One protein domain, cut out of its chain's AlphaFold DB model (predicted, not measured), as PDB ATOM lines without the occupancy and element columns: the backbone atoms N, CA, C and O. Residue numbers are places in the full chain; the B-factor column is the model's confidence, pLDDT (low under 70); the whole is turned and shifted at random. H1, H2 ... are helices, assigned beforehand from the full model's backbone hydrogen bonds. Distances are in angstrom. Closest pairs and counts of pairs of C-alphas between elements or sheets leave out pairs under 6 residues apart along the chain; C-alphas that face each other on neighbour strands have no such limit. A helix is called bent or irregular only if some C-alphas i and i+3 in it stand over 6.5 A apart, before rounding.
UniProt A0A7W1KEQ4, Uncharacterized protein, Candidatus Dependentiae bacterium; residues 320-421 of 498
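What this domain is: This is residues 320 to 421 of the 498 residues of an uncharacterized protein of Candidatus Dependentiae bacterium (UniProt A0A7W1KEQ4). Four helices make a small flat body: H1 and H3 run side by side, H2 packs on H1 at a steep tilt, and H4, running much the same way as H2, makes a corner with H1 at its residues 346 to 350. The helix packing is part aligned and part crossed, H2 meets H4 with residues 364 to 368 alone, and long stretches with no named element, among them residues 320 to 338 and 410 to 421, have C-alphas 9 to 21 A and 11 to 24 A from the mean of the C-alphas. The printed part has 102 residues with four named helices, H1 to H4 in chain order, and no named strand; the class is all helix, though 49 residues, under half, are in named elements. It is compact, with a radius of gyration of the C-alphas of 13.2 A and spans of 36 by 35 by 19 A.

How they stand to each other: H1, residues 339 to 350, touches H3, residues 379 to 394, at a shallow tilt of 28 degrees, the same way; their closest C-alphas, of Ala 339 and Thr 383, are 5.9 A apart. H2, residues 364 to 376, touches H1 at a steep tilt of 47 degrees, opposite ways; the closest C-alphas, of Ile 349 and Pro 364, are 6.4 A apart. H4, residues 402 to 409, touches residues 346 to 350 of H1 at a steep tilt of 63 degrees; the closest C-alphas, of Ala 350 and Ala 404, are 5.0 A apart. Every O i to N i+4 pair is within hydrogen-bond range in H1 and H2, against 9 of 12 in H3 and 0 of 4 in H4, where 4 of 5 O i to N i+3 pairs are.

Where its parts are: H1 begins at C-alpha 339, (-28.986, 14.611, 17.364), and is 16.5 A long. H2 is 18.4 A long; H3, 22.8 A, has a kink of 49 degrees near residue 386. H3 and H4 are irregular: C-alphas 379 and 382 are 7.6 A apart, and C-alphas 403 and 406 are 7.2 A apart. H4, 12.3 A long, ends at C-alpha 409, (-10.914, 16.354, 25.486).

The domain as a whole: The C-alphas farthest apart, of Pro 357 and Ala 421, are 39.3 A from each other. The printed part has no cut. The link from H1 to H2 is long, with 13 residues. Mean pLDDT of the printed part is 86.8; residues 329 to 330 and 415 to 421 are under 70.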
ATOM      1  N   PRO A 320     -35.700   0.810  31.232       96.75
ATOM      2  CA  PRO A 320     -36.682   1.261  30.259       96.75
ATOM      3  C   PRO A 320     -36.082   1.310  28.853       96.75
ATOM      4  O   PRO A 320     -35.044   1.928  28.614       96.75
ATOM      5  N   SER A 321     -36.801   0.750  27.881       94.69
ATOM      6  CA  SER A 321     -36.514   1.002  26.468       94.69
ATOM      7  C   SER A 321     -37.010   2.398  26.077       94.69
ATOM      8  O   SER A 321     -38.208   2.676  26.133       94.69
ATOM      9  N   MET A 322     -36.114   3.258  25.594       94.88
ATOM     10  CA  MET A 322     -36.429   4.616  25.143       94.88
ATOM     11  C   MET A 322     -36.390   4.727  23.618       94.88
ATOM     12  O   MET A 322     -35.493   4.207  22.960       94.88
ATOM     13  N   ARG A 323     -37.312   5.498  23.033       92.31
ATOM     14  CA  ARG A 323     -37.294   5.872  21.608       92.31
ATOM     15  C   ARG A 323     -37.178   7.381  21.487       92.31
ATOM     16  O   ARG A 323     -38.136   8.105  21.734       92.31
ATOM     17  N   VAL A 324     -36.013   7.854  21.059       92.50
ATOM     18  CA  VAL A 324     -35.686   9.291  20.994       92.50
ATOM     19  C   VAL A 324     -35.511   9.806  19.572       92.50
ATOM     20  O   VAL A 324     -35.486  11.014  19.360       92.50
ATOM     21  N   CYS A 325     -35.364   8.909  18.597       89.69
ATOM     22  CA  CYS A 325     -35.080   9.280  17.216       89.69
ATOM     23  C   CYS A 325     -36.228  10.059  16.568       89.69
ATOM     24  O   CYS A 325     -37.375   9.623  16.594       89.69
ATOM     25  N   ASP A 326     -35.894  11.163  15.910       76.88
ATOM     26  CA  ASP A 326     -36.802  11.985  15.099       76.88
ATOM     27  C   ASP A 326     -36.593  11.804  13.583       76.88
ATOM     28  O   ASP A 326     -37.367  12.324  12.785       76.88
ATOM     29  N   TYR A 327     -35.583  11.027  13.176       75.81
ATOM     30  CA  TYR A 327     -35.210  10.830  11.773       75.81
ATOM     31  C   TYR A 327     -35.890   9.612  11.126       75.81
ATOM     32  O   TYR A 327     -36.465   9.701  10.039       75.81
ATOM     33  N   LYS A 328     -35.843   8.440  11.780       70.62
ATOM     34  CA  LYS A 328     -36.432   7.205  11.237       70.62
ATOM     35  C   LYS A 328     -37.937   7.142  11.515       70.62
ATOM     36  O   LYS A 328     -38.382   7.126  12.661       70.62
ATOM     37  N   LYS A 329     -38.716   6.973  10.442       67.06
ATOM     38  CA  LYS A 329     -40.171   6.717  10.484       67.06
ATOM     39  C   LYS A 329     -40.530   5.250  10.784       67.06
ATOM     40  O   LYS A 329     -41.711   4.919  10.815       67.06
ATOM     41  N   SER A 330     -39.539   4.373  10.983       67.38
ATOM     42  CA  SER A 330     -39.738   2.935  11.238       67.38
ATOM     43  C   SER A 330     -40.183   2.607  12.669       67.38
ATOM     44  O   SER A 330     -40.534   1.466  12.938       67.38
ATOM     45  N   GLY A 331     -40.196   3.591  13.577       71.44
ATOM     46  CA  GLY A 331     -40.580   3.403  14.983       71.44
ATOM     47  C   GLY A 331     -39.428   3.037  15.924       71.44
ATOM     48  O   GLY A 331     -39.649   2.963  17.128       71.44
ATOM     49  N   GLU A 332     -38.207   2.892  15.404       85.44
ATOM     50  CA  GLU A 332     -36.992   2.527  16.149       85.44
ATOM     51  C   GLU A 332     -35.980   3.682  16.208       85.44
ATOM     52  O   GLU A 332     -36.070   4.654  15.449       85.44
ATOM     53  N   ASN A 333     -34.975   3.561  17.081       91.81
ATOM     54  CA  ASN A 333     -33.846   4.486  17.098       91.81
ATOM     55  C   ASN A 333     -32.936   4.261  15.883       91.81
ATOM     56  O   ASN A 333     -32.527   3.137  15.607       91.81
ATOM     57  N   CYS A 334     -32.574   5.324  15.152       91.38
ATOM     58  CA  CYS A 334     -31.682   5.162  14.000       91.38
ATOM     59  C   CYS A 334     -30.254   4.780  14.401       91.38
ATOM     60  O   CYS A 334     -29.595   4.086  13.634       91.38
ATOM     61  N   CYS A 335     -29.792   5.238  15.571       91.56
ATOM     62  CA  CYS A 335     -28.419   5.065  16.058       91.56
ATOM     63  C   CYS A 335     -27.348   5.570  15.061       91.56
ATOM     64  O   CYS A 335     -26.207   5.118  15.073       91.56
ATOM     65  N   GLN A 336     -27.730   6.504  14.181       86.38
ATOM     66  CA  GLN A 336     -26.867   7.168  13.195       86.38
ATOM     67  C   GLN A 336     -26.660   8.637  13.604       86.38
ATOM     68  O   GLN A 336     -26.661   8.963  14.788       86.38
ATOM     69  N   PHE A 337     -26.569   9.555  12.646       84.50
ATOM     70  CA  PHE A 337     -26.299  10.988  12.817       84.50
ATOM     71  C   PHE A 337     -27.473  11.833  13.364       84.50
ATOM     72  O   PHE A 337     -27.525  13.046  13.180       84.50
ATOM     73  N   CYS A 338     -28.446  11.212  14.040       88.06
ATOM     74  CA  CYS A 338     -29.540  11.942  14.685       88.06
ATOM     75  C   CYS A 338     -29.071  12.534  16.016       88.06
ATOM     76  O   CYS A 338     -28.624  11.812  16.909       88.06
ATOM     77  N   ALA A 339     -29.291  13.836  16.172       87.44
ATOM     78  CA  ALA A 339     -28.986  14.611  17.364       87.44
ATOM     79  C   ALA A 339     -29.442  13.956  18.683       87.44
ATOM     80  O   ALA A 339     -28.677  13.829  19.646       87.44
ATOM     81  N   LYS A 340     -30.705  13.516  18.722       90.62
ATOM     82  CA  LYS A 340     -31.324  12.926  19.915       90.62
ATOM     83  C   LYS A 340     -30.732  11.558  20.254       90.62
ATOM     84  O   LYS A 340     -30.486  11.286  21.422       90.62
ATOM     85  N   CYS A 341     -30.442  10.720  19.253       94.25
ATOM     86  CA  CYS A 341     -29.760   9.444  19.493       94.25
ATOM     87  C   CYS A 341     -28.332   9.672  19.992       94.25
ATOM     88  O   CYS A 341     -27.952   9.111  21.013       94.25
ATOM     89  N   GLN A 342     -27.557  10.517  19.306       93.81
ATOM     90  CA  GLN A 342     -26.152  10.768  19.637       93.81
ATOM     91  C   GLN A 342     -25.985  11.258  21.080       93.81
ATOM     92  O   GLN A 342     -25.151  10.737  21.816       93.81
ATOM     93  N   THR A 343     -26.816  12.204  21.515       93.62
ATOM     94  CA  THR A 343     -26.747  12.753  22.879       93.62
ATOM     95  C   THR A 343     -27.099  11.724  23.957       93.62
ATOM     96  O   THR A 343     -26.393  11.636  24.961       93.62
ATOM     97  N   VAL A 344     -28.142  10.911  23.757       96.69
ATOM     98  CA  VAL A 344     -28.555   9.893  24.739       96.69
ATOM     99  C   VAL A 344     -27.574   8.728  24.805       96.69
ATOM    100  O   VAL A 344     -27.147   8.373  25.898       96.69
ATOM    101  N   MET A 345     -27.145   8.188  23.661       97.25
ATOM    102  CA  MET A 345     -26.187   7.075  23.626       97.25
ATOM    103  C   MET A 345     -24.858   7.454  24.293       97.25
ATOM    104  O   MET A 345     -24.337   6.687  25.095       97.25
ATOM    105  N   ASN A 346     -24.336   8.662  24.042       97.25
ATOM    106  CA  ASN A 346     -23.108   9.117  24.705       97.25
ATOM    107  C   ASN A 346     -23.296   9.364  26.203       97.25
ATOM    108  O   ASN A 346     -22.366   9.131  26.968       97.25
ATOM    109  N   SER A 347     -24.486   9.793  26.630       97.62
ATOM    110  CA  SER A 347     -24.794   9.947  28.055       97.62
ATOM    111  C   SER A 347     -24.799   8.589  28.765       97.62
ATOM    112  O   SER A 347     -24.195   8.468  29.824       97.62
ATOM    113  N   LEU A 348     -25.404   7.560  28.156       97.88
ATOM    114  CA  LEU A 348     -25.392   6.184  28.671       97.88
ATOM    115  C   LEU A 348     -23.958   5.654  28.806       97.88
ATOM    116  O   LEU A 348     -23.551   5.246  29.893       97.88
ATOM    117  N   ILE A 349     -23.147   5.770  27.751       97.06
ATOM    118  CA  ILE A 349     -21.742   5.327  27.773       97.06
ATOM    119  C   ILE A 349     -20.939   6.087  28.825       97.06
ATOM    120  O   ILE A 349     -20.137   5.491  29.541       97.06
ATOM    121  N   ALA A 350     -21.158   7.395  28.963       96.81
ATOM    122  CA  ALA A 350     -20.461   8.197  29.959       96.81
ATOM    123  C   ALA A 350     -20.853   7.855  31.404       96.81
ATOM    124  O   ALA A 350     -20.056   8.070  32.316       96.81
ATOM    125  N   LEU A 351     -22.035   7.272  31.602       96.88
ATOM    126  CA  LEU A 351     -22.492   6.724  32.878       96.88
ATOM    127  C   LEU A 351     -22.084   5.255  33.084       96.88
ATOM    128  O   LEU A 351     -22.316   4.716  34.167       96.88
ATOM    129  N   GLY A 352     -21.443   4.623  32.095       95.56
ATOM    130  CA  GLY A 352     -20.996   3.227  32.144       95.56
ATOM    131  C   GLY A 352     -22.072   2.204  31.792       95.56
ATOM    132  O   GLY A 352     -21.957   1.058  32.207       95.56
ATOM    133  N   GLU A 353     -23.111   2.616  31.068       96.44
ATOM    134  CA  GLU A 353     -24.214   1.756  30.640       96.44
ATOM    135  C   GLU A 353     -24.029   1.258  29.200       96.44
ATOM    136  O   GLU A 353     -23.495   1.969  28.342       96.44
ATOM    137  N   ASP A 354     -24.533   0.052  28.929       95.94
ATOM    138  CA  ASP A 354     -24.720  -0.470  27.573       95.94
ATOM    139  C   ASP A 354     -25.978   0.171  26.949       95.94
ATOM    140  O   ASP A 354     -27.049   0.097  27.553       95.94
ATOM    141  N   PRO A 355     -25.904   0.806  25.764       96.88
ATOM    142  CA  PRO A 355     -27.075   1.365  25.092       96.88
ATOM    143  C   PRO A 355     -28.142   0.338  24.669       96.88
ATOM    144  O   PRO A 355     -29.311   0.717  24.534       96.88
ATOM    145  N   VAL A 356     -27.779  -0.934  24.455       96.44
ATOM    146  CA  VAL A 356     -28.686  -1.957  23.897       96.44
ATOM    147  C   VAL A 356     -29.928  -2.190  24.768       96.44
ATOM    148  O   VAL A 356     -31.038  -2.040  24.241       96.44
ATOM    149  N   PRO A 357     -29.811  -2.446  26.087       96.38
ATOM    150  CA  PRO A 357     -30.965  -2.559  26.987       96.38
ATOM    151  C   PRO A 357     -31.909  -1.348  26.987       96.38
ATOM    152  O   PRO A 357     -33.108  -1.504  27.204       96.38
ATOM    153  N   TYR A 358     -31.400  -0.148  26.692       97.12
ATOM    154  CA  TYR A 358     -32.191   1.087  26.647       97.12
ATOM    155  C   TYR A 358     -32.863   1.329  25.285       97.12
ATOM    156  O   TYR A 358     -33.450   2.391  25.063       97.12
ATOM    157  N   GLY A 359     -32.808   0.363  24.362       95.31
ATOM    158  CA  GLY A 359     -33.477   0.424  23.059       95.31
ATOM    159  C   GLY A 359     -32.615   0.985  21.922       95.31
ATOM    160  O   GLY A 359     -33.153   1.408  20.892       95.31
ATOM    161  N   PHE A 360     -31.289   1.017  22.077       95.88
ATOM    162  CA  PHE A 360     -30.356   1.442  21.032       95.88
ATOM    163  C   PHE A 360     -29.567   0.244  20.508       95.88
ATOM    164  O   PHE A 360     -28.635  -0.213  21.150       95.88
ATOM    165  N   ASN A 361     -29.917  -0.252  19.320       94.00
ATOM    166  CA  ASN A 361     -29.241  -1.396  18.703       94.00
ATOM    167  C   ASN A 361     -27.869  -0.999  18.116       94.00
ATOM    168  O   ASN A 361     -27.728  -0.832  16.902       94.00
ATOM    169  N   ILE A 362     -26.902  -0.738  18.996       94.94
ATOM    170  CA  ILE A 362     -25.540  -0.305  18.678       94.94
ATOM    171  C   ILE A 362     -24.618  -0.565  19.875       94.94
ATOM    172  O   ILE A 362     -25.021  -0.373  21.022       94.94
ATOM    173  N   THR A 363     -23.375  -0.955  19.608       94.25
ATOM    174  CA  THR A 363     -22.365  -1.160  20.658       94.25
ATOM    175  C   THR A 363     -21.775   0.167  21.165       94.25
ATOM    176  O   THR A 363     -21.761   1.163  20.427       94.25
ATOM    177  N   PRO A 364     -21.242   0.222  22.401       93.88
ATOM    178  CA  PRO A 364     -20.544   1.404  22.907       93.88
ATOM    179  C   PRO A 364     -19.413   1.902  21.992       93.88
ATOM    180  O   PRO A 364     -19.273   3.109  21.774       93.88
ATOM    181  N   GLU A 365     -18.624   0.994  21.421       93.06
ATOM    182  CA  GLU A 365     -17.505   1.310  20.530       93.06
ATOM    183  C   GLU A 365     -17.988   1.997  19.248       93.06
ATOM    184  O   GLU A 365     -17.456   3.040  18.850       93.06
ATOM    185  N   GLU A 366     -19.044   1.459  18.632       95.25
ATOM    186  CA  GLU A 366     -19.656   2.044  17.440       95.25
ATOM    187  C   GLU A 366     -20.269   3.419  17.718       95.25
ATOM    188  O   GLU A 366     -20.180   4.302  16.864       95.25
ATOM    189  N   VAL A 367     -20.872   3.639  18.894       95.38
ATOM    190  CA  VAL A 367     -21.369   4.972  19.270       95.38
ATOM    191  C   VAL A 367     -20.220   5.972  19.254       95.38
ATOM    192  O   VAL A 367     -20.328   6.991  18.579       95.38
ATOM    193  N   VAL A 368     -19.109   5.674  19.935       93.44
ATOM    194  CA  VAL A 368     -17.944   6.573  20.001       93.44
ATOM    195  C   VAL A 368     -17.416   6.899  18.608       93.44
ATOM    196  O   VAL A 368     -17.142   8.067  18.309       93.44
ATOM    197  N   GLN A 369     -17.281   5.885  17.750       93.38
ATOM    198  CA  GLN A 369     -16.850   6.074  16.369       93.38
ATOM    199  C   GLN A 369     -17.812   7.002  15.613       93.38
ATOM    200  O   GLN A 369     -17.389   8.048  15.110       93.38
ATOM    201  N   ARG A 370     -19.112   6.682  15.606       92.50
ATOM    202  CA  ARG A 370     -20.128   7.453  14.876       92.50
ATOM    203  C   ARG A 370     -20.267   8.875  15.398       92.50
ATOM    204  O   ARG A 370     -20.500   9.785  14.613       92.50
ATOM    205  N   THR A 371     -20.115   9.110  16.700       93.00
ATOM    206  CA  THR A 371     -20.153  10.470  17.254       93.00
ATOM    207  C   THR A 371     -18.950  11.288  16.796       93.00
ATOM    208  O   THR A 371     -19.093  12.459  16.447       93.00
ATOM    209  N   LYS A 372     -17.756  10.690  16.752       90.88
ATOM    210  CA  LYS A 372     -16.569  11.378  16.230       90.88
ATOM    211  C   LYS A 372     -16.724  11.719  14.750       90.88
ATOM    212  O   LYS A 372     -16.370  12.835  14.375       90.88
ATOM    213  N   GLU A 373     -17.283  10.813  13.949       90.75
ATOM    214  CA  GLU A 373     -17.639  11.046  12.538       90.75
ATOM    215  C   GLU A 373     -18.695  12.158  12.402       90.75
ATOM    216  O   GLU A 373     -18.486  13.140  11.695       90.75
ATOM    217  N   TYR A 374     -19.768  12.094  13.195       88.44
ATOM    218  CA  TYR A 374     -20.836  13.096  13.245       88.44
ATOM    219  C   TYR A 374     -20.308  14.529  13.448       88.44
ATOM    220  O   TYR A 374     -20.744  15.474  12.783       88.44
ATOM    221  N   PHE A 375     -19.333  14.712  14.343       87.75
ATOM    222  CA  PHE A 375     -18.693  16.012  14.551       87.75
ATOM    223  C   PHE A 375     -17.592  16.324  13.530       87.75
ATOM    224  O   PHE A 375     -17.443  17.488  13.142       87.75
ATOM    225  N   SER A 376     -16.822  15.331  13.072       85.69
ATOM    226  CA  SER A 376     -15.762  15.548  12.081       85.69
ATOM    227  C   SER A 376     -16.335  15.979  10.730       85.69
ATOM    228  O   SER A 376     -15.720  16.806  10.060       85.69
ATOM    229  N   GLU A 377     -17.539  15.541  10.377       84.00
ATOM    230  CA  GLU A 377     -18.271  15.959   9.177       84.00
ATOM    231  C   GLU A 377     -19.008  17.299   9.350       84.00
ATOM    232  O   GLU A 377     -19.516  17.866   8.388       84.00
ATOM    233  N   GLY A 378     -19.036  17.852  10.567       80.94
ATOM    234  CA  GLY A 378     -19.728  19.106  10.878       80.94
ATOM    235  C   GLY A 378     -21.240  18.964  11.082       80.94
ATOM    236  O   GLY A 378     -21.903  19.963  11.358       80.94
ATOM    237  N   GLN A 379     -21.787  17.748  11.023       81.06
ATOM    238  CA  GLN A 379     -23.211  17.485  11.257       81.06
ATOM    239  C   GLN A 379     -23.623  17.718  12.725       81.06
ATOM    240  O   GLN A 379     -24.781  18.020  13.012       81.06
ATOM    241  N   GLY A 380     -22.667  17.635  13.659       79.56
ATOM    242  CA  GLY A 380     -22.891  17.802  15.098       79.56
ATOM    243  C   GLY A 380     -23.239  19.202  15.593       79.56
ATOM    244  O   GLY A 380     -23.572  19.354  16.771       79.56
ATOM    245  N   TYR A 381     -23.212  20.222  14.733       76.62
ATOM    246  CA  TYR A 381     -23.284  21.613  15.182       76.62
ATOM    247  C   TYR A 381     -24.553  21.961  15.980       76.62
ATOM    248  O   TYR A 381     -24.468  22.692  16.965       76.62
ATOM    249  N   TRP A 382     -25.720  21.416  15.608       71.69
ATOM    250  CA  TRP A 382     -26.986  21.644  16.326       71.69
ATOM    251  C   TRP A 382     -27.012  21.004  17.720       71.69
ATOM    252  O   TRP A 382     -27.850  21.348  18.552       71.69
ATOM    253  N   THR A 383     -26.100  20.071  17.989       81.25
ATOM    254  CA  THR A 383     -26.017  19.341  19.261       81.25
ATOM    255  C   THR A 383     -24.821  19.695  20.112       81.25
ATOM    256  O   THR A 383     -24.767  19.241  21.252       81.25
ATOM    257  N   SER A 384     -23.894  20.514  19.608       84.06
ATOM    258  CA  SER A 384     -22.674  20.868  20.333       84.06
ATOM    259  C   SER A 384     -22.966  21.382  21.741       84.06
ATOM    260  O   SER A 384     -22.260  21.007  22.664       84.06
ATOM    261  N   TRP A 385     -24.042  22.153  21.932       80.00
ATOM    262  CA  TRP A 385     -24.460  22.628  23.256       80.00
ATOM    263  C   TRP A 385     -24.780  21.490  24.241       80.00
ATOM    264  O   TRP A 385     -24.200  21.468  25.317       80.00
ATOM    265  N   ASN A 386     -25.576  20.485  23.846       85.81
ATOM    266  CA  ASN A 386     -25.853  19.307  24.682       85.81
ATOM    267  C   ASN A 386     -24.570  18.541  25.046       85.81
ATOM    268  O   ASN A 386     -24.438  18.039  26.159       85.81
ATOM    269  N   PHE A 387     -23.621  18.433  24.111       90.75
ATOM    270  CA  PHE A 387     -22.334  17.784  24.376       90.75
ATOM    271  C   PHE A 387     -21.428  18.630  25.275       90.75
ATOM    272  O   PHE A 387     -20.712  18.079  26.105       90.75
ATOM    273  N   CYS A 388     -21.478  19.954  25.163       86.88
ATOM    274  CA  CYS A 388     -20.772  20.847  26.071       86.88
ATOM    275  C   CYS A 388     -21.365  20.815  27.490       86.88
ATOM    276  O   CYS A 388     -20.602  20.790  28.456       86.88
ATOM    277  N   ASP A 389     -22.691  20.745  27.630       87.00
ATOM    278  CA  ASP A 389     -23.354  20.521  28.919       87.00
ATOM    279  C   ASP A 389     -22.911  19.186  29.523       87.00
ATOM    280  O   ASP A 389     -22.451  19.137  30.665       87.00
ATOM    281  N   MET A 390     -22.948  18.116  28.719       91.62
ATOM    282  CA  MET A 390     -22.446  16.800  29.108       91.62
ATOM    283  C   MET A 390     -20.995  16.887  29.590       91.62
ATOM    284  O   MET A 390     -20.714  16.469  30.706       91.62
ATOM    285  N   GLN A 391     -20.085  17.493  28.819       91.50
ATOM    286  CA  GLN A 391     -18.680  17.671  29.206       91.50
ATOM    287  C   GLN A 391     -18.509  18.313  30.582       91.50
ATOM    288  O   GLN A 391     -17.635  17.891  31.337       91.50
ATOM    289  N   GLN A 392     -19.305  19.334  30.910       88.94
ATOM    290  CA  GLN A 392     -19.227  19.967  32.224       88.94
ATOM    291  C   GLN A 392     -19.704  19.026  33.328       88.94
ATOM    292  O   GLN A 392     -19.036  18.917  34.353       88.94
ATOM    293  N   LYS A 393     -20.803  18.300  33.098       91.38
ATOM    294  CA  LYS A 393     -21.337  17.312  34.047       91.38
ATOM    295  C   LYS A 393     -20.387  16.133  34.261       91.38
ATOM    296  O   LYS A 393     -20.282  15.628  35.374       91.38
ATOM    297  N   LEU A 394     -19.639  15.723  33.235       93.31
ATOM    298  CA  LEU A 394     -18.653  14.648  33.373       93.31
ATOM    299  C   LEU A 394     -17.545  14.999  34.371       93.31
ATOM    300  O   LEU A 394     -17.103  14.119  35.099       93.31
ATOM    301  N   LYS A 395     -17.130  16.269  34.465       90.38
ATOM    302  CA  LYS A 395     -16.058  16.693  35.388       90.38
ATOM    303  C   LYS A 395     -16.390  16.458  36.861       90.38
ATOM    304  O   LYS A 395     -15.471  16.368  37.666       90.38
ATOM    305  N   SER A 396     -17.675  16.389  37.209       90.25
ATOM    306  CA  SER A 396     -18.130  16.117  38.574       90.25
ATOM    307  C   SER A 396     -18.413  14.637  38.836       90.25
ATOM    308  O   SER A 396     -18.781  14.287  39.955       90.25
ATOM    309  N   LEU A 397     -18.298  13.758  37.834       90.94
ATOM    310  CA  LEU A 397     -18.484  12.326  38.056       90.94
ATOM    311  C   LEU A 397     -17.271  11.739  38.790       90.94
ATOM    312  O   LEU A 397     -16.135  12.054  38.436       90.94
ATOM    313  N   PRO A 398     -17.484  10.820  39.749       89.88
ATOM    314  CA  PRO A 398     -16.383  10.194  40.481       89.88
ATOM    315  C   PRO A 398     -15.523   9.298  39.581       89.88
ATOM    316  O   PRO A 398     -14.325   9.145  39.805       89.88
ATOM    317  N   LYS A 399     -16.132   8.691  38.557       91.88
ATOM    318  CA  LYS A 399     -15.462   7.822  37.591       91.88
ATOM    319  C   LYS A 399     -16.117   7.971  36.227       91.88
ATOM    320  O   LYS A 399     -17.337   7.910  36.117       91.88
ATOM    321  N   ILE A 400     -15.286   8.110  35.198       93.31
ATOM    322  CA  ILE A 400     -15.710   8.151  33.799       93.31
ATOM    323  C   ILE A 400     -15.119   6.922  33.097       93.31
ATOM    324  O   ILE A 400     -13.902   6.711  33.178       93.31
ATOM    325  N   PRO A 401     -15.935   6.100  32.417       93.19
ATOM    326  CA  PRO A 401     -15.451   4.955  31.650       93.19
ATOM    327  C   PRO A 401     -14.424   5.352  30.585       93.19
ATOM    328  O   PRO A 401     -14.509   6.432  29.997       93.19
ATOM    329  N   GLN A 402     -13.474   4.459  30.286       91.69
ATOM    330  CA  GLN A 402     -12.431   4.706  29.279       91.69
ATOM    331  C   GLN A 402     -13.027   5.063  27.906       91.69
ATOM    332  O   GLN A 402     -12.560   5.995  27.252       91.69
ATOM    333  N   SER A 403     -14.109   4.385  27.515       89.31
ATOM    334  CA  SER A 403     -14.868   4.639  26.285       89.31
ATOM    335  C   SER A 403     -15.460   6.052  26.203       89.31
ATOM    336  O   SER A 403     -15.702   6.545  25.105       89.31
ATOM    337  N   ALA A 404     -15.635   6.744  27.332       93.25
ATOM    338  CA  ALA A 404     -16.180   8.097  27.408       93.25
ATOM    339  C   ALA A 404     -15.124   9.187  27.657       93.25
ATOM    340  O   ALA A 404     -15.431  10.368  27.516       93.25
ATOM    341  N   GLN A 405     -13.870   8.843  27.984       93.00
ATOM    342  CA  GLN A 405     -12.844   9.845  28.325       93.00
ATOM    343  C   GLN A 405     -12.556  10.836  27.191       93.00
ATOM    344  O   GLN A 405     -12.247  12.000  27.446       93.00
ATOM    345  N   TRP A 406     -12.707  10.409  25.934       93.00
ATOM    346  CA  TRP A 406     -12.535  11.292  24.778       93.00
ATOM    347  C   TRP A 406     -13.506  12.481  24.804       93.00
ATOM    348  O   TRP A 406     -13.151  13.550  24.306       93.00
ATOM    349  N   LEU A 407     -14.695  12.323  25.411       93.31
ATOM    350  CA  LEU A 407     -15.682  13.392  25.541       93.31
ATOM    351  C   LEU A 407     -15.086  14.583  26.286       93.31
ATOM    352  O   LEU A 407     -15.351  15.702  25.884       93.31
ATOM    353  N   LEU A 408     -14.236  14.385  27.302       91.19
ATOM    354  CA  LEU A 408     -13.623  15.484  28.065       91.19
ATOM    355  C   LEU A 408     -12.642  16.331  27.247       91.19
ATOM    356  O   LEU A 408     -12.451  17.509  27.541       91.19
ATOM    357  N   GLN A 409     -11.996  15.728  26.249       88.75
ATOM    358  CA  GLN A 409     -10.914  16.354  25.486       88.75
ATOM    359  C   GLN A 409     -11.382  16.887  24.126       88.75
ATOM    360  O   GLN A 409     -10.697  17.697  23.502       88.75
ATOM    361  N   TYR A 410     -12.541  16.436  23.642       88.25
ATOM    362  CA  TYR A 410     -13.034  16.802  22.322       88.25
ATOM    363  C   TYR A 410     -13.513  18.258  22.266       88.25
ATOM    364  O   TYR A 410     -14.329  18.702  23.068       88.25
ATOM    365  N   ASN A 411     -13.066  19.017  21.265       86.31
ATOM    366  CA  ASN A 411     -13.581  20.366  21.033       86.31
ATOM    367  C   ASN A 411     -14.852  20.322  20.163       86.31
ATOM    368  O   ASN A 411     -14.775  20.409  18.935       86.31
ATOM    369  N   PHE A 412     -16.024  20.242  20.800       84.94
ATOM    370  CA  PHE A 412     -17.330  20.215  20.119       84.94
ATOM    371  C   PHE A 412     -17.696  21.518  19.394       84.94
ATOM    372  O   PHE A 412     -18.636  21.531  18.596       84.94
ATOM    373  N   MET A 413     -16.943  22.600  19.616       77.75
ATOM    374  CA  MET A 413     -17.165  23.894  18.964       77.75
ATOM    375  C   MET A 413     -16.336  24.084  17.688       77.75
ATOM    376  O   MET A 413     -16.602  25.015  16.928       77.75
ATOM    377  N   LYS A 414     -15.396  23.172  17.391       74.75
ATOM    378  CA  LYS A 414     -14.417  23.287  16.290       74.75
ATOM    379  C   LYS A 414     -15.026  23.584  14.907       74.75
ATOM    380  O   LYS A 414     -14.363  24.201  14.082       74.75
ATOM    381  N   LYS A 415     -16.265  23.152  14.631       67.38
ATOM    382  CA  LYS A 415     -16.955  23.343  13.333       67.38
ATOM    383  C   LYS A 415     -18.318  24.052  13.427       67.38
ATOM    384  O   LYS A 415     -19.074  24.052  12.465       67.38
ATOM    385  N   VAL A 416     -18.639  24.704  14.549       65.56
ATOM    386  CA  VAL A 416     -19.973  25.311  14.798       65.56
ATOM    387  C   VAL A 416     -20.143  26.698  14.140       65.56
ATOM    388  O   VAL A 416     -21.168  27.360  14.274       65.56
ATOM    389  N   SER A 417     -19.147  27.172  13.390       53.25
ATOM    390  CA  SER A 417     -18.968  28.592  13.061       53.25
ATOM    391  C   SER A 417     -19.982  29.220  12.089       53.25
ATOM    392  O   SER A 417     -19.914  30.436  11.901       53.25
ATOM    393  N   TYR A 418     -20.932  28.478  11.508       44.25
ATOM    394  CA  TYR A 418     -21.756  28.997  10.404       44.25
ATOM    395  C   TYR A 418     -23.224  29.325  10.751       44.25
ATOM    396  O   TYR A 418     -23.739  30.333  10.281       44.25
ATOM    397  N   TYR A 419     -23.897  28.558  11.616       44.44
ATOM    398  CA  TYR A 419     -25.368  28.635  11.738       44.44
ATOM    399  C   TYR A 419     -25.905  29.383  12.967       44.44
ATOM    400  O   TYR A 419     -27.060  29.798  12.975       44.44
ATOM    401  N   ALA A 420     -25.072  29.658  13.978       45.31
ATOM    402  CA  ALA A 420     -25.466  30.468  15.142       45.31
ATOM    403  C   ALA A 420     -25.591  31.981  14.834       45.31
ATOM    404  O   ALA A 420     -25.875  32.777  15.732       45.31
ATOM    405  N   ALA A 421     -25.324  32.382  13.585       37.81
ATOM    406  CA  ALA A 421     -25.423  33.755  13.093       37.81
ATOM    407  C   ALA A 421     -26.810  34.101  12.514       37.81
ATOM    408  O   ALA A 421     -27.030  35.251  12.146       37.81
TER     409      ALA A 421